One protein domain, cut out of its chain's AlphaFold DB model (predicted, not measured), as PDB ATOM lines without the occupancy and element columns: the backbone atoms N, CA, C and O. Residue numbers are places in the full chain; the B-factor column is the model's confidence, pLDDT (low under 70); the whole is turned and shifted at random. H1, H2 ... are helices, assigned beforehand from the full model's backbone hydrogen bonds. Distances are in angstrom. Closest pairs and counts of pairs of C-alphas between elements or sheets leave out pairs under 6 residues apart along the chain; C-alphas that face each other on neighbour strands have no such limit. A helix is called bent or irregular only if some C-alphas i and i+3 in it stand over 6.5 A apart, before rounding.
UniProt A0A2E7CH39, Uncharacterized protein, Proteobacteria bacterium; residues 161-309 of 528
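Overview. This is residues 161 to 309 of the 528 residues of an uncharacterized protein of Proteobacteria bacterium (UniProt A0A2E7CH39). H4 makes the core of an elongated helical body, with the hairpin of H1 and H2 packed on it and the short helices H5 and H6 packed on its other sides. H3 adds length at one end, running nearly in line with H1 and meeting H1 and H4 with its last residues. The printed part has 149 residues with six named helices, H1 to H6 in order, and no named strand: all helix. It is compact, with a radius of gyration of the C-alphas of 15.9 A and spans of 56 by 33 by 24 A.

Along the chain. H1, residues 165 to 181, begins at C-alpha 165 (-20.596, -9.262, -0.940) and is 24.5 A long. H2, residues 188 to 203, is 23.0 A long and only just irregular: C-alphas 198 and 201 are 6.8 A apart. H3, residues 217 to 234, is 25.6 A long, and H4, residues 250 to 265, 22.6 A. H5 is residues 272 to 279. H6, residues 293 to 301, ends at C-alpha 301 (-20.625, 5.193, -8.055) and is irregular, C-alphas 294 and 297 being 7.4 A apart.

Arrangement. The hub, H4, touches the five other helices. H1, H2, H3 and H4 form a bundle, helices at shallow tilts. H2 touches H4, opposite ways at 15 degrees; the closest C-alphas, Leu 203 and Ile 253, are 4.7 A apart. H6 touches H4 at a steep tilt of 46 degrees, closest at C-alphas 258 and 297, 4.9 A. H1 and H3 touch only at their ends, closest at C-alphas 166 and 233, 5.2 A. H2 and H6 are apart. Every O i to N i+4 pair is within hydrogen-bond range in H1, H3, H4 and H5, against 8 of 12 in H2 and 3 of 5 in H6.

Size, cuts and confidence. The C-alphas farthest apart, of Lys 184 and Asp 216, are 55.6 A apart. The printed part has no cut. The links H2 to H3, H3 to H4 and H5 to H6 are long. Residues 242 and 283 have pLDDT under 70.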
ATOM      1  N   PRO A 161     -24.978 -15.723   2.868       93.50
ATOM      2  CA  PRO A 161     -23.670 -16.242   3.262       93.50
ATOM      3  C   PRO A 161     -22.771 -15.128   3.808       93.50
ATOM      4  O   PRO A 161     -22.603 -14.100   3.157       93.50
ATOM      5  N   LYS A 162     -22.171 -15.325   4.989       92.31
ATOM      6  CA  LYS A 162     -21.402 -14.275   5.689       92.31
ATOM      7  C   LYS A 162     -20.212 -13.735   4.890       92.31
ATOM      8  O   LYS A 162     -19.902 -12.559   5.003       92.31
ATOM      9  N   GLU A 163     -19.598 -14.576   4.066       91.50
ATOM     10  CA  GLU A 163     -18.438 -14.215   3.237       91.50
ATOM     11  C   GLU A 163     -18.828 -13.559   1.897       91.50
ATOM     12  O   GLU A 163     -17.962 -13.223   1.090       91.50
ATOM     13  N   SER A 164     -20.127 -13.421   1.609       95.94
ATOM     14  CA  SER A 164     -20.605 -12.845   0.347       95.94
ATOM     15  C   SER A 164     -20.605 -11.319   0.373       95.94
ATOM     16  O   SER A 164     -20.796 -10.684   1.415       95.94
ATOM     17  N   PHE A 165     -20.477 -10.706  -0.801       96.94
ATOM     18  CA  PHE A 165     -20.596  -9.262  -0.940       96.94
ATOM     19  C   PHE A 165     -22.024  -8.780  -0.627       96.94
ATOM     20  O   PHE A 165     -22.213  -7.713  -0.035       96.94
ATOM     21  N   SER A 166     -23.043  -9.593  -0.921       97.06
ATOM     22  CA  SER A 166     -24.426  -9.334  -0.508       97.06
ATOM     23  C   SER A 166     -24.543  -9.158   1.007       97.06
ATOM     24  O   SER A 166     -25.297  -8.302   1.465       97.06
ATOM     25  N   HIS A 167     -23.780  -9.915   1.805       96.75
ATOM     26  CA  HIS A 167     -23.784  -9.751   3.259       96.75
ATOM     27  C   HIS A 167     -23.217  -8.393   3.679       96.75
ATOM     28  O   HIS A 167     -23.771  -7.740   4.567       96.75
ATOM     29  N   MET A 168     -22.160  -7.923   3.008       97.94
ATOM     30  CA  MET A 168     -21.625  -6.578   3.237       97.94
ATOM     31  C   MET A 168     -22.665  -5.506   2.911       97.94
ATOM     32  O   MET A 168     -22.842  -4.560   3.677       97.94
ATOM     33  N   ARG A 169     -23.423  -5.675   1.825       97.12
ATOM     34  CA  ARG A 169     -24.486  -4.733   1.461       97.12
ATOM     35  C   ARG A 169     -25.652  -4.729   2.453       97.12
ATOM     36  O   ARG A 169     -26.110  -3.656   2.837       97.12
ATOM     37  N   ASP A 170     -26.079  -5.895   2.931       96.00
ATOM     38  CA  ASP A 170     -27.092  -6.001   3.990       96.00
ATOM     39  C   ASP A 170     -26.661  -5.255   5.264       96.00
ATOM     40  O   ASP A 170     -27.416  -4.455   5.826       96.00
ATOM     41  N   ARG A 171     -25.408  -5.455   5.693       96.44
ATOM     42  CA  ARG A 171     -24.828  -4.740   6.838       96.44
ATOM     43  C   ARG A 171     -24.759  -3.239   6.599       96.44
ATOM     44  O   ARG A 171     -25.081  -2.474   7.506       96.44
ATOM     45  N   TYR A 172     -24.378  -2.822   5.396       97.75
ATOM     46  CA  TYR A 172     -24.357  -1.416   5.026       97.75
ATOM     47  C   TYR A 172     -25.743  -0.774   5.156       97.75
ATOM     48  O   TYR A 172     -25.865   0.254   5.817       97.75
ATOM     49  N   PHE A 173     -26.799  -1.388   4.608       96.50
ATOM     50  CA  PHE A 173     -28.159  -0.841   4.703       96.50
ATOM     51  C   PHE A 173     -28.632  -0.685   6.152       96.50
ATOM     52  O   PHE A 173     -29.234   0.331   6.499       96.50
ATOM     53  N   LYS A 174     -28.288  -1.633   7.029       95.44
ATOM     54  CA  LYS A 174     -28.562  -1.534   8.472       95.44
ATOM     55  C   LYS A 174     -27.861  -0.337   9.116       95.44
ATOM     56  O   LYS A 174     -28.483   0.390   9.888       95.44
ATOM     57  N   LEU A 175     -26.584  -0.118   8.794       96.81
ATOM     58  CA  LEU A 175     -25.799   1.001   9.327       96.81
ATOM     59  C   LEU A 175     -26.275   2.350   8.785       96.81
ATOM     60  O   LEU A 175     -26.409   3.293   9.556       96.81
ATOM     61  N   ALA A 176     -26.587   2.425   7.492       96.62
ATOM     62  CA  ALA A 176     -27.110   3.626   6.851       96.62
ATOM     63  C   ALA A 176     -28.470   4.043   7.429       96.62
ATOM     64  O   ALA A 176     -28.680   5.218   7.710       96.62
ATOM     65  N   LEU A 177     -29.372   3.095   7.701       94.19
ATOM     66  CA  LEU A 177     -30.628   3.407   8.390       94.19
ATOM     67  C   LEU A 177     -30.424   3.829   9.843       94.19
ATOM     68  O   LEU A 177     -31.109   4.742  10.301       94.19
ATOM     69  N   LEU A 178     -29.505   3.182  10.568       94.94
ATOM     70  CA  LEU A 178     -29.161   3.595  11.928       94.94
ATOM     71  C   LEU A 178     -28.622   5.030  11.936       94.94
ATOM     72  O   LEU A 178     -29.050   5.824  12.765       94.94
ATOM     73  N   TYR A 179     -27.749   5.376  10.987       96.25
ATOM     74  CA  TYR A 179     -27.246   6.736  10.802       96.25
ATOM     75  C   TYR A 179     -28.375   7.726  10.483       96.25
ATOM     76  O   TYR A 179     -28.483   8.753  11.148       96.25
ATOM     77  N   ASP A 180     -29.257   7.402   9.532       94.88
ATOM     78  CA  ASP A 180     -30.383   8.265   9.146       94.88
ATOM     79  C   ASP A 180     -31.369   8.503  10.316       94.88
ATOM     80  O   ASP A 180     -32.007   9.554  10.391       94.88
ATOM     81  N   GLN A 181     -31.515   7.539  11.233       94.12
ATOM     82  CA  GLN A 181     -32.424   7.624  12.386       94.12
ATOM     83  C   GLN A 181     -31.773   8.236  13.634       94.12
ATOM     84  O   GLN A 181     -32.424   8.977  14.371       94.12
ATOM     85  N   ASN A 182     -30.511   7.902  13.898       95.88
ATOM     86  CA  ASN A 182     -29.766   8.313  15.081       95.88
ATOM     87  C   ASN A 182     -28.261   8.450  14.767       95.88
ATOM     88  O   ASN A 182     -27.460   7.601  15.167       95.88
ATOM     89  N   PRO A 183     -27.832   9.550  14.123       95.50
ATOM     90  CA  PRO A 183     -26.427   9.750  13.754       95.50
ATOM     91  C   PRO A 183     -25.501   9.949  14.967       95.50
ATOM     92  O   PRO A 183     -24.287  10.025  14.808       95.50
ATOM     93  N   LYS A 184     -26.061  10.064  16.180       96.25
ATOM     94  CA  LYS A 184     -25.331  10.202  17.450       96.25
ATOM     95  C   LYS A 184     -25.300   8.906  18.267       96.25
ATOM     96  O   LYS A 184     -24.959   8.955  19.447       96.25
ATOM     97  N   ASP A 185     -25.705   7.774  17.688       96.25
ATOM     98  CA  ASP A 185     -25.597   6.474  18.349       96.25
ATOM     99  C   ASP A 185     -24.128   6.215  18.754       96.25
ATOM    100  O   ASP A 185     -23.238   6.300  17.901       96.25
ATOM    101  N   PRO A 186     -23.848   5.935  20.042       94.06
ATOM    102  CA  PRO A 186     -22.481   5.852  20.556       94.06
ATOM    103  C   PRO A 186     -21.682   4.677  19.977       94.06
ATOM    104  O   PRO A 186     -20.453   4.727  19.969       94.06
ATOM    105  N   ASP A 187     -22.353   3.644  19.461       96.88
ATOM    106  CA  ASP A 187     -21.702   2.468  18.883       96.88
ATOM    107  C   ASP A 187     -21.545   2.572  17.360       96.88
ATOM    108  O   ASP A 187     -20.921   1.702  16.744       96.88
ATOM    109  N   LEU A 188     -22.136   3.587  16.721       97.00
ATOM    110  CA  LEU A 188     -22.178   3.689  15.263       97.00
ATOM    111  C   LEU A 188     -20.778   3.767  14.656       97.00
ATOM    112  O   LEU A 188     -20.470   3.006  13.744       97.00
ATOM    113  N   GLU A 189     -19.906   4.611  15.207       97.44
ATOM    114  CA  GLU A 189     -18.513   4.731  14.766       97.44
ATOM    115  C   GLU A 189     -17.771   3.387  14.858       97.44
ATOM    116  O   GLU A 189     -17.117   2.968  13.902       97.44
ATOM    117  N   ILE A 190     -17.922   2.660  15.970       98.00
ATOM    118  CA  ILE A 190     -17.294   1.343  16.171       98.00
ATOM    119  C   ILE A 190     -17.793   0.352  15.112       98.00
ATOM    120  O   ILE A 190     -16.997  -0.347  14.480       98.00
ATOM    121  N   LYS A 191     -19.109   0.315  14.873       98.25
ATOM    122  CA  LYS A 191     -19.728  -0.571  13.879       98.25
ATOM    123  C   LYS A 191     -19.292  -0.229  12.451       98.25
ATOM    124  O   LYS A 191     -19.044  -1.147  11.669       98.25
ATOM    125  N   LEU A 192     -19.168   1.057  12.113       98.50
ATOM    126  CA  LEU A 192     -18.694   1.530  10.808       98.50
ATOM    127  C   LEU A 192     -17.231   1.152  10.565       98.50
ATOM    128  O   LEU A 192     -16.899   0.658   9.490       98.50
ATOM    129  N   LYS A 193     -16.372   1.315  11.577       98.25
ATOM    130  CA  LYS A 193     -14.959   0.918  11.510       98.25
ATOM    131  C   LYS A 193     -14.798  -0.592  11.345       98.25
ATOM    132  O   LYS A 193     -14.009  -1.034  10.514       98.25
ATOM    133  N   GLN A 194     -15.577  -1.388  12.080       98.38
ATOM    134  CA  GLN A 194     -15.581  -2.841  11.901       98.38
ATOM    135  C   GLN A 194     -16.065  -3.228  10.500       98.38
ATOM    136  O   GLN A 194     -15.434  -4.041   9.836       98.38
ATOM    137  N   PHE A 195     -17.153  -2.616  10.026       98.44
ATOM    138  CA  PHE A 195     -17.671  -2.843   8.680       98.44
ATOM    139  C   PHE A 195     -16.627  -2.555   7.594       98.44
ATOM    140  O   PHE A 195     -16.451  -3.354   6.682       98.44
ATOM    141  N   GLN A 196     -15.891  -1.452   7.719       98.44
ATOM    142  CA  GLN A 196     -14.778  -1.123   6.831       98.44
ATOM    143  C   GLN A 196     -13.666  -2.180   6.864       98.44
ATOM    144  O   GLN A 196     -13.206  -2.603   5.807       98.44
ATOM    145  N   ASN A 197     -13.266  -2.668   8.041       98.19
ATOM    146  CA  ASN A 197     -12.279  -3.751   8.134       98.19
ATOM    147  C   ASN A 197     -12.759  -5.026   7.426       98.19
ATOM    148  O   ASN A 197     -11.984  -5.678   6.727       98.19
ATOM    149  N   ASP A 198     -14.047  -5.342   7.551       98.00
ATOM    150  CA  ASP A 198     -14.655  -6.517   6.924       98.00
ATOM    151  C   ASP A 198     -14.774  -6.382   5.391       98.00
ATOM    152  O   ASP A 198     -14.910  -7.385   4.696       98.00
ATOM    153  N   LEU A 199     -14.664  -5.166   4.834       98.19
ATOM    154  CA  LEU A 199     -14.605  -4.937   3.384       98.19
ATOM    155  C   LEU A 199     -13.223  -5.217   2.779       98.19
ATOM    156  O   LEU A 199     -13.134  -5.441   1.571       98.19
ATOM    157  N   ILE A 200     -12.149  -5.212   3.578       97.69
ATOM    158  CA  ILE A 200     -10.766  -5.347   3.087       97.69
ATOM    159  C   ILE A 200     -10.552  -6.613   2.232       97.69
ATOM    160  O   ILE A 200      -9.933  -6.493   1.171       97.69
ATOM    161  N   PRO A 201     -11.073  -7.807   2.593       97.25
ATOM    162  CA  PRO A 201     -10.942  -9.002   1.753       97.25
ATOM    163  C   PRO A 201     -11.519  -8.834   0.337       97.25
ATOM    164  O   PRO A 201     -11.006  -9.424  -0.612       97.25
ATOM    165  N   HIS A 202     -12.538  -7.985   0.164       97.31
ATOM    166  CA  HIS A 202     -13.174  -7.719  -1.131       97.31
ATOM    167  C   HIS A 202     -12.402  -6.716  -2.005       97.31
ATOM    168  O   HIS A 202     -12.798  -6.466  -3.143       97.31
ATOM    169  N   LEU A 203     -11.293  -6.157  -1.508       96.94
ATOM    170  CA  LEU A 203     -10.380  -5.318  -2.292       96.94
ATOM    171  C   LEU A 203      -9.357  -6.142  -3.092       96.94
ATOM    172  O   LEU A 203      -8.583  -5.586  -3.869       96.94
ATOM    173  N   GLN A 204      -9.354  -7.468  -2.932       96.00
ATOM    174  CA  GLN A 204      -8.497  -8.366  -3.699       96.00
ATOM    175  C   GLN A 204      -9.134  -8.731  -5.044       96.00
ATOM    176  O   GLN A 204     -10.311  -9.087  -5.127       96.00
ATOM    177  N   LEU A 205      -8.337  -8.673  -6.114       95.69
ATOM    178  CA  LEU A 205      -8.800  -9.031  -7.450       95.69
ATOM    179  C   LEU A 205      -9.087 -10.536  -7.543       95.69
ATOM    180  O   LEU A 205      -8.223 -11.371  -7.280       95.69
ATOM    181  N   ARG A 206     -10.303 -10.875  -7.973       95.81
ATOM    182  CA  ARG A 206     -10.738 -12.245  -8.264       95.81
ATOM    183  C   ARG A 206     -10.235 -12.693  -9.639       95.81
ATOM    184  O   ARG A 206     -10.944 -12.611 -10.638       95.81
ATOM    185  N   GLU A 207      -8.982 -13.140  -9.682       95.38
ATOM    186  CA  GLU A 207      -8.291 -13.664 -10.876       95.38
ATOM    187  C   GLU A 207      -9.064 -14.791 -11.572       95.38
ATOM    188  O   GLU A 207      -9.093 -14.915 -12.789       95.38
ATOM    189  N   ASP A 208      -9.774 -15.572 -10.773       95.19
ATOM    190  CA  ASP A 208     -10.608 -16.691 -11.176       95.19
ATOM    191  C   ASP A 208     -11.885 -16.291 -11.951       95.19
ATOM    192  O   ASP A 208     -12.626 -17.165 -12.404       95.19
ATOM    193  N   LEU A 209     -12.141 -14.983 -12.086       96.25
ATOM    194  CA  LEU A 209     -13.260 -14.376 -12.813       96.25
ATOM    195  C   LEU A 209     -12.798 -13.557 -14.033       96.25
ATOM    196  O   LEU A 209     -13.569 -12.764 -14.574       96.25
ATOM    197  N   LYS A 210     -11.548 -13.707 -14.486       94.88
ATOM    198  CA  LYS A 210     -11.075 -13.060 -15.719       94.88
ATOM    199  C   LYS A 210     -11.878 -13.539 -16.928       94.88
ATOM    200  O   LYS A 210     -11.912 -14.727 -17.239       94.88
ATOM    201  N   ILE A 211     -12.521 -12.605 -17.631       92.62
ATOM    202  CA  ILE A 211     -13.534 -12.913 -18.657       92.62
ATOM    203  C   ILE A 211     -12.987 -13.537 -19.950       92.62
ATOM    204  O   ILE A 211     -13.764 -13.921 -20.824       92.62
ATOM    205  N   ASP A 212     -11.670 -13.601 -20.099       90.69
ATOM    206  CA  ASP A 212     -10.939 -14.229 -21.200       90.69
ATOM    207  C   ASP A 212     -10.137 -15.467 -20.756       90.69
ATOM    208  O   ASP A 212      -9.472 -16.098 -21.577       90.69
ATOM    209  N   GLN A 213     -10.236 -15.860 -19.483       90.62
ATOM    210  CA  GLN A 213      -9.516 -16.998 -18.919       90.62
ATOM    211  C   GLN A 213     -10.355 -18.281 -18.989       90.62
ATOM    212  O   GLN A 213     -10.901 -18.759 -17.997       90.62
ATOM    213  N   PHE A 214     -10.447 -18.857 -20.184       90.38
ATOM    214  CA  PHE A 214     -11.067 -20.162 -20.425       90.38
ATOM    215  C   PHE A 214     -10.304 -20.915 -21.520       90.38
ATOM    216  O   PHE A 214      -9.788 -20.299 -22.456       90.38
ATOM    217  N   SER A 215     -10.204 -22.243 -21.408       86.62
ATOM    218  CA  SER A 215      -9.459 -23.051 -22.383       86.62
ATOM    219  C   SER A 215     -10.339 -23.569 -23.522       86.62
ATOM    220  O   SER A 215      -9.899 -23.601 -24.675       86.62
ATOM    221  N   ASP A 216     -11.596 -23.894 -23.217       83.31
ATOM    222  CA  ASP A 216     -12.550 -24.474 -24.153       83.31
ATOM    223  C   ASP A 216     -14.002 -24.023 -23.893       83.31
ATOM    224  O   ASP A 216     -14.277 -23.106 -23.112       83.31
ATOM    225  N   PHE A 217     -14.951 -24.651 -24.594       81.56
ATOM    226  CA  PHE A 217     -16.375 -24.366 -24.462       81.56
ATOM    227  C   PHE A 217     -16.918 -24.674 -23.059       81.56
ATOM    228  O   PHE A 217     -17.720 -23.899 -22.543       81.56
ATOM    229  N   ILE A 218     -16.504 -25.774 -22.425       86.25
ATOM    230  CA  ILE A 218     -17.009 -26.182 -21.107       86.25
ATOM    231  C   ILE A 218     -16.472 -25.238 -20.031       86.25
ATOM    232  O   ILE A 218     -17.258 -24.701 -19.248       86.25
ATOM    233  N   ASP A 219     -15.171 -24.947 -20.052       89.50
ATOM    234  CA  ASP A 219     -14.540 -23.964 -19.166       89.50
ATOM    235  C   ASP A 219     -15.208 -22.595 -19.294       89.50
ATOM    236  O   ASP A 219     -15.485 -21.928 -18.296       89.50
ATOM    237  N   ARG A 220     -15.549 -22.191 -20.524       89.25
ATOM    238  CA  ARG A 220     -16.273 -20.944 -20.785       89.25
ATOM    239  C   ARG A 220     -17.658 -20.926 -20.126       89.25
ATOM    240  O   ARG A 220     -18.092 -19.869 -19.665       89.25
ATOM    241  N   HIS A 221     -18.356 -22.060 -20.058       90.00
ATOM    242  CA  HIS A 221     -19.649 -22.159 -19.369       90.00
ATOM    243  C   HIS A 221     -19.501 -22.160 -17.850       90.00
ATOM    244  O   HIS A 221     -20.265 -21.462 -17.182       90.00
ATOM    245  N   HIS A 222     -18.499 -22.854 -17.306       93.25
ATOM    246  CA  HIS A 222     -18.160 -22.752 -15.885       93.25
ATOM    247  C   HIS A 222     -17.853 -21.307 -15.495       93.25
ATOM    248  O   HIS A 222     -18.440 -20.789 -14.547       93.25
ATOM    249  N   LEU A 223     -16.998 -20.629 -16.264       95.38
ATOM    250  CA  LEU A 223     -16.693 -19.220 -16.052       95.38
ATOM    251  C   LEU A 223     -17.965 -18.369 -16.113       95.38
ATOM    252  O   LEU A 223     -18.177 -17.545 -15.232       95.38
ATOM    253  N   ARG A 224     -18.856 -18.601 -17.086       94.62
ATOM    254  CA  ARG A 224     -20.139 -17.889 -17.166       94.62
ATOM    255  C   ARG A 224     -20.951 -18.030 -15.875       94.62
ATOM    256  O   ARG A 224     -21.382 -17.005 -15.366       94.62
ATOM    257  N   VAL A 225     -21.136 -19.234 -15.323       96.12
ATOM    258  CA  VAL A 225     -21.876 -19.410 -14.053       96.12
ATOM    259  C   VAL A 225     -21.264 -18.561 -12.938       96.12
ATOM    260  O   VAL A 225     -21.972 -17.799 -12.286       96.12
ATOM    261  N   ARG A 226     -19.940 -18.626 -12.779       97.62
ATOM    262  CA  ARG A 226     -19.215 -17.893 -11.730       97.62
ATOM    263  C   ARG A 226     -19.277 -16.378 -11.907       97.62
ATOM    264  O   ARG A 226     -19.359 -15.646 -10.926       97.62
ATOM    265  N   LEU A 227     -19.265 -15.904 -13.155       96.88
ATOM    266  CA  LEU A 227     -19.476 -14.493 -13.471       96.88
ATOM    267  C   LEU A 227     -20.884 -14.047 -13.071       96.88
ATOM    268  O   LEU A 227     -21.014 -12.973 -12.498       96.88
ATOM    269  N   TYR A 228     -21.924 -14.849 -13.326       97.00
ATOM    270  CA  TYR A 228     -23.288 -14.528 -12.882       97.00
ATOM    271  C   TYR A 228     -23.405 -14.499 -11.360       97.00
ATOM    272  O   TYR A 228     -23.967 -13.547 -10.829       97.00
ATOM    273  N   GLU A 229     -22.857 -15.497 -10.669       97.38
ATOM    274  CA  GLU A 229     -22.825 -15.548  -9.205       97.38
ATOM    275  C   GLU A 229     -22.192 -14.270  -8.627       97.38
ATOM    276  O   GLU A 229     -22.832 -13.538  -7.874       97.38
ATOM    277  N   ALA A 230     -20.972 -13.935  -9.054       97.25
ATOM    278  CA  ALA A 230     -20.240 -12.775  -8.553       97.25
ATOM    279  C   ALA A 230     -20.865 -11.429  -8.968       97.25
ATOM    280  O   ALA A 230     -20.882 -10.474  -8.186       97.25
ATOM    281  N   TYR A 231     -21.405 -11.342 -10.187       96.56
ATOM    282  CA  TYR A 231     -22.144 -10.174 -10.660       96.56
ATOM    283  C   TYR A 231     -23.364  -9.912  -9.786       96.56
ATOM    284  O   TYR A 231     -23.512  -8.817  -9.255       96.56
ATOM    285  N   LEU A 232     -24.209 -10.926  -9.588       96.75
ATOM    286  CA  LEU A 232     -25.450 -10.801  -8.825       96.75
ATOM    287  C   LEU A 232     -25.203 -10.592  -7.329       96.75
ATOM    288  O   LEU A 232     -26.051 -10.006  -6.657       96.75
ATOM    289  N   ASP A 233     -24.069 -11.058  -6.805       97.25
ATOM    290  CA  ASP A 233     -23.638 -10.813  -5.428       97.25
ATOM    291  C   ASP A 233     -23.132  -9.373  -5.203       97.25
ATOM    292  O   ASP A 233     -23.396  -8.749  -4.174       97.25
ATOM    293  N   SER A 234     -22.438  -8.805  -6.193       95.69
ATOM    294  CA  SER A 234     -21.852  -7.459  -6.105       95.69
ATOM    295  C   SER A 234     -22.768  -6.336  -6.590       95.69
ATOM    296  O   SER A 234     -22.510  -5.179  -6.264       95.69
ATOM    297  N   LEU A 235     -23.853  -6.659  -7.289       92.94
ATOM    298  CA  LEU A 235     -24.809  -5.722  -7.873       92.94
ATOM    299  C   LEU A 235     -25.446  -4.753  -6.854       92.94
ATOM    300  O   LEU A 235     -25.846  -5.170  -5.767       92.94
ATOM    301  N   ASP A 236     -25.628  -3.479  -7.220       94.62
ATOM    302  CA  ASP A 236     -26.423  -2.535  -6.415       94.62
ATOM    303  C   ASP A 236     -27.935  -2.715  -6.702       94.62
ATOM    304  O   ASP A 236     -28.374  -2.505  -7.835       94.62
ATOM    305  N   PRO A 237     -28.770  -3.106  -5.725       95.75
ATOM    306  CA  PRO A 237     -30.206  -3.293  -5.929       95.75
ATOM    307  C   PRO A 237     -30.991  -1.969  -5.961       95.75
ATOM    308  O   PRO A 237     -32.187  -1.966  -6.220       95.75
ATOM    309  N   ILE A 238     -30.357  -0.832  -5.675       94.69
ATOM    310  CA  ILE A 238     -31.040   0.462  -5.621       94.69
ATOM    311  C   ILE A 238     -30.890   1.200  -6.935       94.69
ATOM    312  O   ILE A 238     -31.869   1.715  -7.457       94.69
ATOM    313  N   ALA A 239     -29.681   1.251  -7.483       91.38
ATOM    314  CA  ALA A 239     -29.395   2.013  -8.687       91.38
ATOM    315  C   ALA A 239     -28.665   1.162  -9.727       91.38
ATOM    316  O   ALA A 239     -27.892   0.274  -9.358       91.38
ATOM    317  N   PRO A 240     -28.838   1.448 -11.030       87.00
ATOM    318  CA  PRO A 240     -27.999   0.858 -12.057       87.00
ATOM    319  C   PRO A 240     -26.615   1.519 -11.979       87.00
ATOM    320  O   PRO A 240     -26.299   2.476 -12.675       87.00
ATOM    321  N   THR A 241     -25.794   1.071 -11.030       79.44
ATOM    322  CA  THR A 241     -24.448   1.622 -10.821       79.44
ATOM    323  C   THR A 241     -23.411   0.963 -11.711       79.44
ATOM    324  O   THR A 241     -22.299   1.489 -11.827       79.44
ATOM    325  N   GLU A 242     -23.760  -0.173 -12.325       67.56
ATOM    326  CA  GLU A 242     -22.906  -0.866 -13.277       67.56
ATOM    327  C   GLU A 242     -22.669   0.039 -14.480       67.56
ATOM    328  O   GLU A 242     -23.599   0.604 -15.063       67.56
ATOM    329  N   ARG A 243     -21.400   0.205 -14.842       74.38
ATOM    330  CA  ARG A 243     -21.028   1.085 -15.946       74.38
ATOM    331  C   ARG A 243     -20.996   0.339 -17.270       74.38
ATOM    332  O   ARG A 243     -20.972  -0.880 -17.321       74.38
ATOM    333  N   TRP A 244     -20.998   1.107 -18.346       91.69
ATOM    334  CA  TRP A 244     -20.986   0.617 -19.717       91.69
ATOM    335  C   TRP A 244     -19.670  -0.102 -20.037       91.69
ATOM    336  O   TRP A 244     -18.599   0.424 -19.743       91.69
ATOM    337  N   GLY A 245     -19.730  -1.297 -20.618       91.88
ATOM    338  CA  GLY A 245     -18.568  -2.178 -20.715       91.88
ATOM    339  C   GLY A 245     -18.867  -3.642 -20.529       91.88
ATOM    340  O   GLY A 245     -20.013  -4.052 -20.395       91.88
ATOM    341  N   TYR A 246     -17.784  -4.406 -20.498       92.12
ATOM    342  CA  TYR A 246     -17.797  -5.748 -19.950       92.12
ATOM    343  C   TYR A 246     -17.836  -5.658 -18.429       92.12
ATOM    344  O   TYR A 246     -17.134  -4.832 -17.844       92.12
ATOM    345  N   TRP A 247     -18.585  -6.546 -17.781       94.19
ATOM    346  CA  TRP A 247     -18.415  -6.725 -16.345       94.19
ATOM    347  C   TRP A 247     -17.058  -7.376 -16.062       94.19
ATOM    348  O   TRP A 247     -16.686  -8.355 -16.712       94.19
ATOM    349  N   GLN A 248     -16.324  -6.835 -15.096       93.88
ATOM    350  CA  GLN A 248     -15.003  -7.309 -14.694       93.88
ATOM    351  C   GLN A 248     -14.963  -7.510 -13.178       93.88
ATOM    352  O   GLN A 248     -15.644  -6.786 -12.451       93.88
ATOM    353  N   PRO A 249     -14.100  -8.401 -12.660       94.12
ATOM    354  CA  PRO A 249     -13.964  -8.608 -11.218       94.12
ATOM    355  C   PRO A 249     -13.529  -7.359 -10.436       94.12
ATOM    356  O   PRO A 249     -13.784  -7.275  -9.236       94.12
ATOM    357  N   VAL A 250     -12.930  -6.358 -11.093       94.69
ATOM    358  CA  VAL A 250     -12.647  -5.050 -10.470       94.69
ATOM    359  C   VAL A 250     -13.914  -4.293 -10.059       94.69
ATOM    360  O   VAL A 250     -13.831  -3.370  -9.253       94.69
ATOM    361  N   GLU A 251     -15.090  -4.677 -10.558       94.75
ATOM    362  CA  GLU A 251     -16.366  -4.122 -10.109       94.75
ATOM    363  C   GLU A 251     -16.662  -4.489  -8.647       94.75
ATOM    364  O   GLU A 251     -17.182  -3.652  -7.918       94.75
ATOM    365  N   ILE A 252     -16.248  -5.671  -8.170       96.00
ATOM    366  CA  ILE A 252     -16.373  -6.058  -6.751       96.00
ATOM    367  C   ILE A 252     -15.544  -5.111  -5.876       96.00
ATOM    368  O   ILE A 252     -16.048  -4.565  -4.895       96.00
ATOM    369  N   ILE A 253     -14.294  -4.859  -6.284       96.62
ATOM    370  CA  ILE A 253     -13.396  -3.908  -5.617       96.62
ATOM    371  C   ILE A 253     -14.042  -2.523  -5.611       96.62
ATOM    372  O   ILE A 253     -14.100  -1.871  -4.572       96.62
ATOM    373  N   ARG A 254     -14.578  -2.075  -6.754       95.56
ATOM    374  CA  ARG A 254     -15.248  -0.776  -6.854       95.56
ATOM    375  C   ARG A 254     -16.398  -0.676  -5.866       95.56
ATOM    376  O   ARG A 254     -16.428   0.271  -5.092       95.56
ATOM    377  N   GLN A 255     -17.302  -1.650  -5.848       96.56
ATOM    378  CA  GLN A 255     -18.438  -1.672  -4.927       96.56
ATOM    379  C   GLN A 255     -17.971  -1.667  -3.463       96.56
ATOM    380  O   GLN A 255     -18.522  -0.916  -2.659       96.56
ATOM    381  N   ALA A 256     -16.911  -2.409  -3.116       97.81
ATOM    382  CA  ALA A 256     -16.316  -2.372  -1.777       97.81
ATOM    383  C   ALA A 256     -15.825  -0.961  -1.411       97.81
ATOM    384  O   ALA A 256     -16.103  -0.463  -0.319       97.81
ATOM    385  N   LEU A 257     -15.151  -0.279  -2.344       96.81
ATOM    386  CA  LEU A 257     -14.704   1.103  -2.162       96.81
ATOM    387  C   LEU A 257     -15.879   2.067  -1.959       96.81
ATOM    388  O   LEU A 257     -15.790   2.945  -1.104       96.81
ATOM    389  N   LEU A 258     -16.982   1.896  -2.699       96.12
ATOM    390  CA  LEU A 258     -18.188   2.723  -2.554       96.12
ATOM    391  C   LEU A 258     -18.822   2.569  -1.169       96.12
ATOM    392  O   LEU A 258     -19.181   3.569  -0.543       96.12
ATOM    393  N   LEU A 259     -18.947   1.333  -0.679       98.06
ATOM    394  CA  LEU A 259     -19.496   1.059   0.649       98.06
ATOM    395  C   LEU A 259     -18.572   1.582   1.758       98.06
ATOM    396  O   LEU A 259     -19.041   2.236   2.690       98.06
ATOM    397  N   GLY A 260     -17.262   1.351   1.638       98.06
ATOM    398  CA  GLY A 260     -16.276   1.803   2.620       98.06
ATOM    399  C   GLY A 260     -16.158   3.326   2.691       98.06
ATOM    400  O   GLY A 260     -16.103   3.886   3.787       98.06
ATOM    401  N   TRP A 261     -16.221   4.015   1.548       96.62
ATOM    402  CA  TRP A 261     -16.233   5.478   1.514       96.62
ATOM    403  C   TRP A 261     -17.563   6.041   2.034       96.62
ATOM    404  O   TRP A 261     -17.572   7.008   2.793       96.62
ATOM    405  N   SER A 262     -18.692   5.393   1.740       97.38
ATOM    406  CA  SER A 262     -19.974   5.769   2.353       97.38
ATOM    407  C   SER A 262     -19.942   5.620   3.880       97.38
ATOM    408  O   SER A 262     -20.479   6.468   4.585       97.38
ATOM    409  N   ALA A 263     -19.276   4.585   4.404       98.12
ATOM    410  CA  ALA A 263     -19.084   4.405   5.842       98.12
ATOM    411  C   ALA A 263     -18.185   5.487   6.463       98.12
ATOM    412  O   ALA A 263     -18.496   5.975   7.549       98.12
ATOM    413  N   GLN A 264     -17.132   5.927   5.766       96.88
ATOM    414  CA  GLN A 264     -16.321   7.078   6.186       96.88
ATOM    415  C   GLN A 264     -17.180   8.340   6.329       96.88
ATOM    416  O   GLN A 264     -17.079   9.035   7.337       96.88
ATOM    417  N   LEU A 265     -18.058   8.619   5.360       95.62
ATOM    418  CA  LEU A 265     -18.951   9.783   5.408       95.62
ATOM    419  C   LEU A 265     -19.932   9.736   6.597       95.62
ATOM    420  O   LEU A 265     -20.406  10.782   7.035       95.62
ATOM    421  N   MET A 266     -20.210   8.546   7.143       97.19
ATOM    422  CA  MET A 266     -21.029   8.349   8.347       97.19
ATOM    423  C   MET A 266     -20.222   8.382   9.661       97.19
ATOM    424  O   MET A 266     -20.812   8.228  10.727       97.19
ATOM    425  N   GLY A 267     -18.898   8.578   9.610       96.06
ATOM    426  CA  GLY A 267     -18.017   8.617  10.787       96.06
ATOM    427  C   GLY A 267     -17.060   7.428  10.935       96.06
ATOM    428  O   GLY A 267     -16.462   7.264  11.994       96.06
ATOM    429  N   GLY A 268     -16.909   6.582   9.911       97.50
ATOM    430  CA  GLY A 268     -15.890   5.524   9.876       97.50
ATOM    431  C   GLY A 268     -14.446   6.049   9.785       97.50
ATOM    432  O   GLY A 268     -14.187   7.251   9.812       97.50
ATOM    433  N   ASN A 269     -13.485   5.131   9.648       97.19
ATOM    434  CA  ASN A 269     -12.087   5.457   9.351       97.19
ATOM    435  C   ASN A 269     -11.952   6.161   7.993       97.19
ATOM    436  O   ASN A 269     -12.797   5.997   7.105       97.19
ATOM    437  N   ASP A 270     -10.848   6.892   7.816       95.69
ATOM    438  CA  ASP A 270     -10.481   7.431   6.510       95.69
ATOM    439  C   ASP A 270     -10.243   6.292   5.506       95.69
ATOM    440  O   ASP A 270      -9.435   5.392   5.727       95.69
ATOM    441  N   TRP A 271     -10.988   6.330   4.408       95.25
ATOM    442  CA  TRP A 271     -11.005   5.346   3.334       95.25
ATOM    443  C   TRP A 271     -10.358   5.892   2.048       95.25
ATOM    444  O   TRP A 271     -10.259   5.183   1.043       95.25
ATOM    445  N   SER A 272      -9.903   7.150   2.060       90.12
ATOM    446  CA  SER A 272      -9.363   7.851   0.889       90.12
ATOM    447  C   SER A 272      -8.106   7.189   0.308       90.12
ATOM    448  O   SER A 272      -7.938   7.138  -0.915       90.12
ATOM    449  N   GLU A 273      -7.251   6.602   1.150       91.12
ATOM    450  CA  GLU A 273      -6.065   5.854   0.718       91.12
ATOM    451  C   GLU A 273      -6.443   4.625  -0.124       91.12
ATOM    452  O   GLU A 273      -5.879   4.408  -1.200       91.12
ATOM    453  N   TYR A 274      -7.457   3.861   0.296       94.06
ATOM    454  CA  TYR A 274      -7.942   2.715  -0.476       94.06
ATOM    455  C   TYR A 274      -8.526   3.158  -1.816       94.06
ATOM    456  O   TYR A 274      -8.204   2.563  -2.848       94.06
ATOM    457  N   VAL A 275      -9.340   4.219  -1.829       91.88
ATOM    458  CA  VAL A 275      -9.930   4.731  -3.075       91.88
ATOM    459  C   VAL A 275      -8.836   5.212  -4.026       91.88
ATOM    460  O   VAL A 275      -8.818   4.798  -5.187       91.88
ATOM    461  N   SER A 276      -7.898   6.033  -3.556       90.19
ATOM    462  CA  SER A 276      -6.818   6.569  -4.393       90.19
ATOM    463  C   SER A 276      -5.901   5.469  -4.940       90.19
ATOM    464  O   SER A 276      -5.602   5.473  -6.137       90.19
ATOM    465  N   THR A 277      -5.542   4.477  -4.119       91.81
ATOM    466  CA  THR A 277      -4.690   3.342  -4.516       91.81
ATOM    467  C   THR A 277      -5.311   2.520  -5.647       91.81
ATOM    468  O   THR A 277      -4.629   2.179  -6.614       91.81
ATOM    469  N   HIS A 278      -6.612   2.230  -5.572       91.69
ATOM    470  CA  HIS A 278      -7.275   1.335  -6.527       91.69
ATOM    471  C   HIS A 278      -7.797   2.050  -7.780       91.69
ATOM    472  O   HIS A 278      -7.892   1.445  -8.847       91.69
ATOM    473  N   THR A 279      -8.131   3.339  -7.679       86.81
ATOM    474  CA  THR A 279      -8.770   4.089  -8.779       86.81
ATOM    475  C   THR A 279      -7.806   5.026  -9.499       86.81
ATOM    476  O   THR A 279      -8.087   5.452 -10.619       86.81
ATOM    477  N   LYS A 280      -6.664   5.360  -8.876       84.75
ATOM    478  CA  LYS A 280      -5.744   6.433  -9.302       84.75
ATOM    479  C   LYS A 280      -6.417   7.810  -9.395       84.75
ATOM    480  O   LYS A 280      -5.905   8.705 -10.067       84.75
ATOM    481  N   GLN A 281      -7.564   7.991  -8.742       80.00
ATOM    482  CA  GLN A 281      -8.285   9.258  -8.691       80.00
ATOM    483  C   GLN A 281      -7.935  10.002  -7.407       80.00
ATOM    484  O   GLN A 281      -7.823   9.400  -6.339       80.00
ATOM    485  N   LYS A 282      -7.788  11.326  -7.504       76.75
ATOM    486  CA  LYS A 282      -7.805  12.176  -6.313       76.75
ATOM    487  C   LYS A 282      -9.242  12.255  -5.814       76.75
ATOM    488  O   LYS A 282     -10.144  12.584  -6.582       76.75
ATOM    489  N   THR A 283      -9.448  11.923  -4.549       69.06
ATOM    490  CA  THR A 283     -10.764  11.967  -3.917       69.06
ATOM    491  C   THR A 283     -10.967  13.317  -3.260       69.06
ATOM    492  O   THR A 283     -10.638  13.500  -2.089       69.06
ATOM    493  N   ASP A 284     -11.525  14.262  -4.008       74.38
ATOM    494  CA  ASP A 284     -12.166  15.407  -3.371       74.38
ATOM    495  C   ASP A 284     -13.444  14.921  -2.679       74.38
ATOM    496  O   ASP A 284     -14.139  14.025  -3.172       74.38
ATOM    497  N   SER A 285     -13.756  15.494  -1.515       74.94
ATOM    498  CA  SER A 285     -15.012  15.178  -0.834       74.94
ATOM    499  C   SER A 285     -16.194  15.547  -1.742       74.94
ATOM    500  O   SER A 285     -16.194  16.636  -2.326       74.94
ATOM    501  N   PRO A 286     -17.203  14.670  -1.892       77.38
ATOM    502  CA  PRO A 286     -18.357  14.969  -2.728       77.38
ATOM    503  C   PRO A 286     -19.067  16.235  -2.225       77.38
ATOM    504  O   PRO A 286     -19.387  16.350  -1.046       77.38
ATOM    505  N   GLN A 287     -19.328  17.182  -3.131       74.44
ATOM    506  CA  GLN A 287     -19.924  18.485  -2.791       74.44
ATOM    507  C   GLN A 287     -21.360  18.377  -2.255       74.44
ATOM    508  O   GLN A 287     -21.806  19.238  -1.502       74.44
ATOM    509  N   SER A 288     -22.102  17.346  -2.668       85.88
ATOM    510  CA  SER A 288     -23.446  17.058  -2.165       85.88
ATOM    511  C   SER A 288     -23.728  15.560  -2.203       85.88
ATOM    512  O   SER A 288     -23.466  14.880  -3.201       85.88
ATOM    513  N   MET A 289     -24.284  15.064  -1.103       91.00
ATOM    514  CA  MET A 289     -24.769  13.696  -0.970       91.00
ATOM    515  C   MET A 289     -26.298  13.704  -0.859       91.00
ATOM    516  O   MET A 289     -26.863  14.680  -0.357       91.00
ATOM    517  N   PRO A 290     -26.989  12.653  -1.339       85.12
ATOM    518  CA  PRO A 290     -28.411  12.471  -1.079       85.12
ATOM    519  C   PRO A 290     -28.721  12.534   0.419       85.12
ATOM    520  O   PRO A 290     -27.869  12.207   1.241       85.12
ATOM    521  N   VAL A 291     -29.953  12.906   0.770       88.19
ATOM    522  CA  VAL A 291     -30.360  13.028   2.181       88.19
ATOM    523  C   VAL A 291     -30.246  11.697   2.923       88.19
ATOM    524  O   VAL A 291     -29.762  11.678   4.046       88.19
ATOM    525  N   SER A 292     -30.667  10.593   2.300       94.62
ATOM    526  CA  SER A 292     -30.549   9.265   2.905       94.62
ATOM    527  C   SER A 292     -29.196   8.641   2.592       94.62
ATOM    528  O   SER A 292     -28.814   8.554   1.415       94.62
ATOM    529  N   ALA A 293     -28.525   8.139   3.632       96.44
ATOM    530  CA  ALA A 293     -27.272   7.407   3.508       96.44
ATOM    531  C   ALA A 293     -27.397   6.181   2.597       96.44
ATOM    532  O   ALA A 293     -26.457   5.841   1.890       96.44
ATOM    533  N   ILE A 294     -28.584   5.580   2.503       96.44
ATOM    534  CA  ILE A 294     -28.862   4.417   1.650       96.44
ATOM    535  C   ILE A 294     -28.480   4.637   0.178       96.44
ATOM    536  O   ILE A 294     -28.031   3.704  -0.485       96.44
ATOM    537  N   LEU A 295     -28.599   5.869  -0.324       95.62
ATOM    538  CA  LEU A 295     -28.306   6.219  -1.720       95.62
ATOM    539  C   LEU A 295     -26.841   6.636  -1.953       95.62
ATOM    540  O   LEU A 295     -26.450   6.946  -3.084       95.62
ATOM    541  N   TRP A 296     -26.023   6.712  -0.900       95.88
ATOM    542  CA  TRP A 296     -24.655   7.222  -0.991       95.88
ATOM    543  C   TRP A 296     -23.727   6.359  -1.851       95.88
ATOM    544  O   TRP A 296     -23.034   6.952  -2.684       95.88
ATOM    545  N   PRO A 297     -23.731   5.011  -1.771       95.69
ATOM    546  CA  PRO A 297     -22.878   4.187  -2.622       95.69
ATOM    547  C   PRO A 297     -23.216   4.403  -4.093       95.69
ATOM    548  O   PRO A 297     -22.320   4.611  -4.910       95.69
ATOM    549  N   SER A 298     -24.509   4.473  -4.420       92.75
ATOM    550  CA  SER A 298     -24.984   4.744  -5.773       92.75
ATOM    551  C   SER A 298     -24.518   6.108  -6.282       92.75
ATOM    552  O   SER A 298     -24.017   6.218  -7.406       92.75
ATOM    553  N   LYS A 299     -24.595   7.152  -5.443       91.50
ATOM    554  CA  LYS A 299     -24.084   8.488  -5.782       91.50
ATOM    555  C   LYS A 299     -22.574   8.477  -6.005       91.50
ATOM    556  O   LYS A 299     -22.112   8.992  -7.028       91.50
ATOM    557  N   LEU A 300     -21.808   7.891  -5.087       92.38
ATOM    558  CA  LEU A 300     -20.353   7.767  -5.203       92.38
ATOM    559  C   LEU A 300     -19.961   6.954  -6.441       92.38
ATOM    560  O   LEU A 300     -18.970   7.273  -7.098       92.38
ATOM    561  N   GLY A 301     -20.784   5.981  -6.837       90.69
ATOM    562  CA  GLY A 301     -20.625   5.193  -8.055       90.69
ATOM    563  C   GLY A 301     -20.588   6.028  -9.337       90.69
ATOM    564  O   GLY A 301     -19.986   5.594 -10.320       90.69
ATOM    565  N   THR A 302     -21.146   7.245  -9.330       86.56
ATOM    566  CA  THR A 302     -21.080   8.203 -10.455       86.56
ATOM    567  C   THR A 302     -19.753   8.972 -10.538       86.56
ATOM    568  O   THR A 302     -19.442   9.570 -11.578       86.56
ATOM    569  N   ILE A 303     -18.967   8.933  -9.457       87.44
ATOM    570  CA  ILE A 303     -17.684   9.621  -9.280       87.44
ATOM    571  C   ILE A 303     -16.556   8.603  -9.454       87.44
ATOM    572  O   ILE A 303     -15.792   8.694 -10.417       87.44
ATOM    573  N   VAL A 304     -16.534   7.582  -8.595       89.56
ATOM    574  CA  VAL A 304     -15.497   6.547  -8.537       89.56
ATOM    575  C   VAL A 304     -15.521   5.691  -9.797       89.56
ATOM    576  O   VAL A 304     -16.541   5.068 -10.113       89.56
ATOM    577  N   ARG A 305     -14.387   5.655 -10.503       88.00
ATOM    578  CA  ARG A 305     -14.193   4.820 -11.695       88.00
ATOM    579  C   ARG A 305     -13.163   3.731 -11.440       88.00
ATOM    580  O   ARG A 305     -12.113   4.006 -10.864       88.00
ATOM    581  N   SER A 306     -13.440   2.533 -11.936       85.94
ATOM    582  CA  SER A 306     -12.425   1.489 -12.061       85.94
ATOM    583  C   SER A 306     -11.527   1.749 -13.283       85.94
ATOM    584  O   SER A 306     -11.963   2.410 -14.231       85.94
ATOM    585  N   PRO A 307     -10.273   1.261 -13.298       84.25
ATOM    586  CA  PRO A 307      -9.347   1.491 -14.413       84.25
ATOM    587  C   PRO A 307      -9.839   1.009 -15.788       84.25
ATOM    588  O   PRO A 307      -9.481   1.596 -16.807       84.25
ATOM    589  N   ASP A 308     -10.662  -0.037 -15.820       83.75
ATOM    590  CA  ASP A 308     -11.316  -0.607 -17.006       83.75
ATOM    591  C   ASP A 308     -12.504   0.232 -17.514       83.75
ATOM    592  O   ASP A 308     -12.993   0.005 -18.615       83.75
ATOM    593  N   GLN A 309     -12.933   1.241 -16.748       83.94
ATOM    594  CA  GLN A 309     -13.982   2.200 -17.118       83.94
ATOM    595  C   GLN A 309     -13.410   3.487 -17.736       83.94
ATOM    596  O   GLN A 309     -14.115   4.494 -17.877       83.94
TER     597      GLN A 309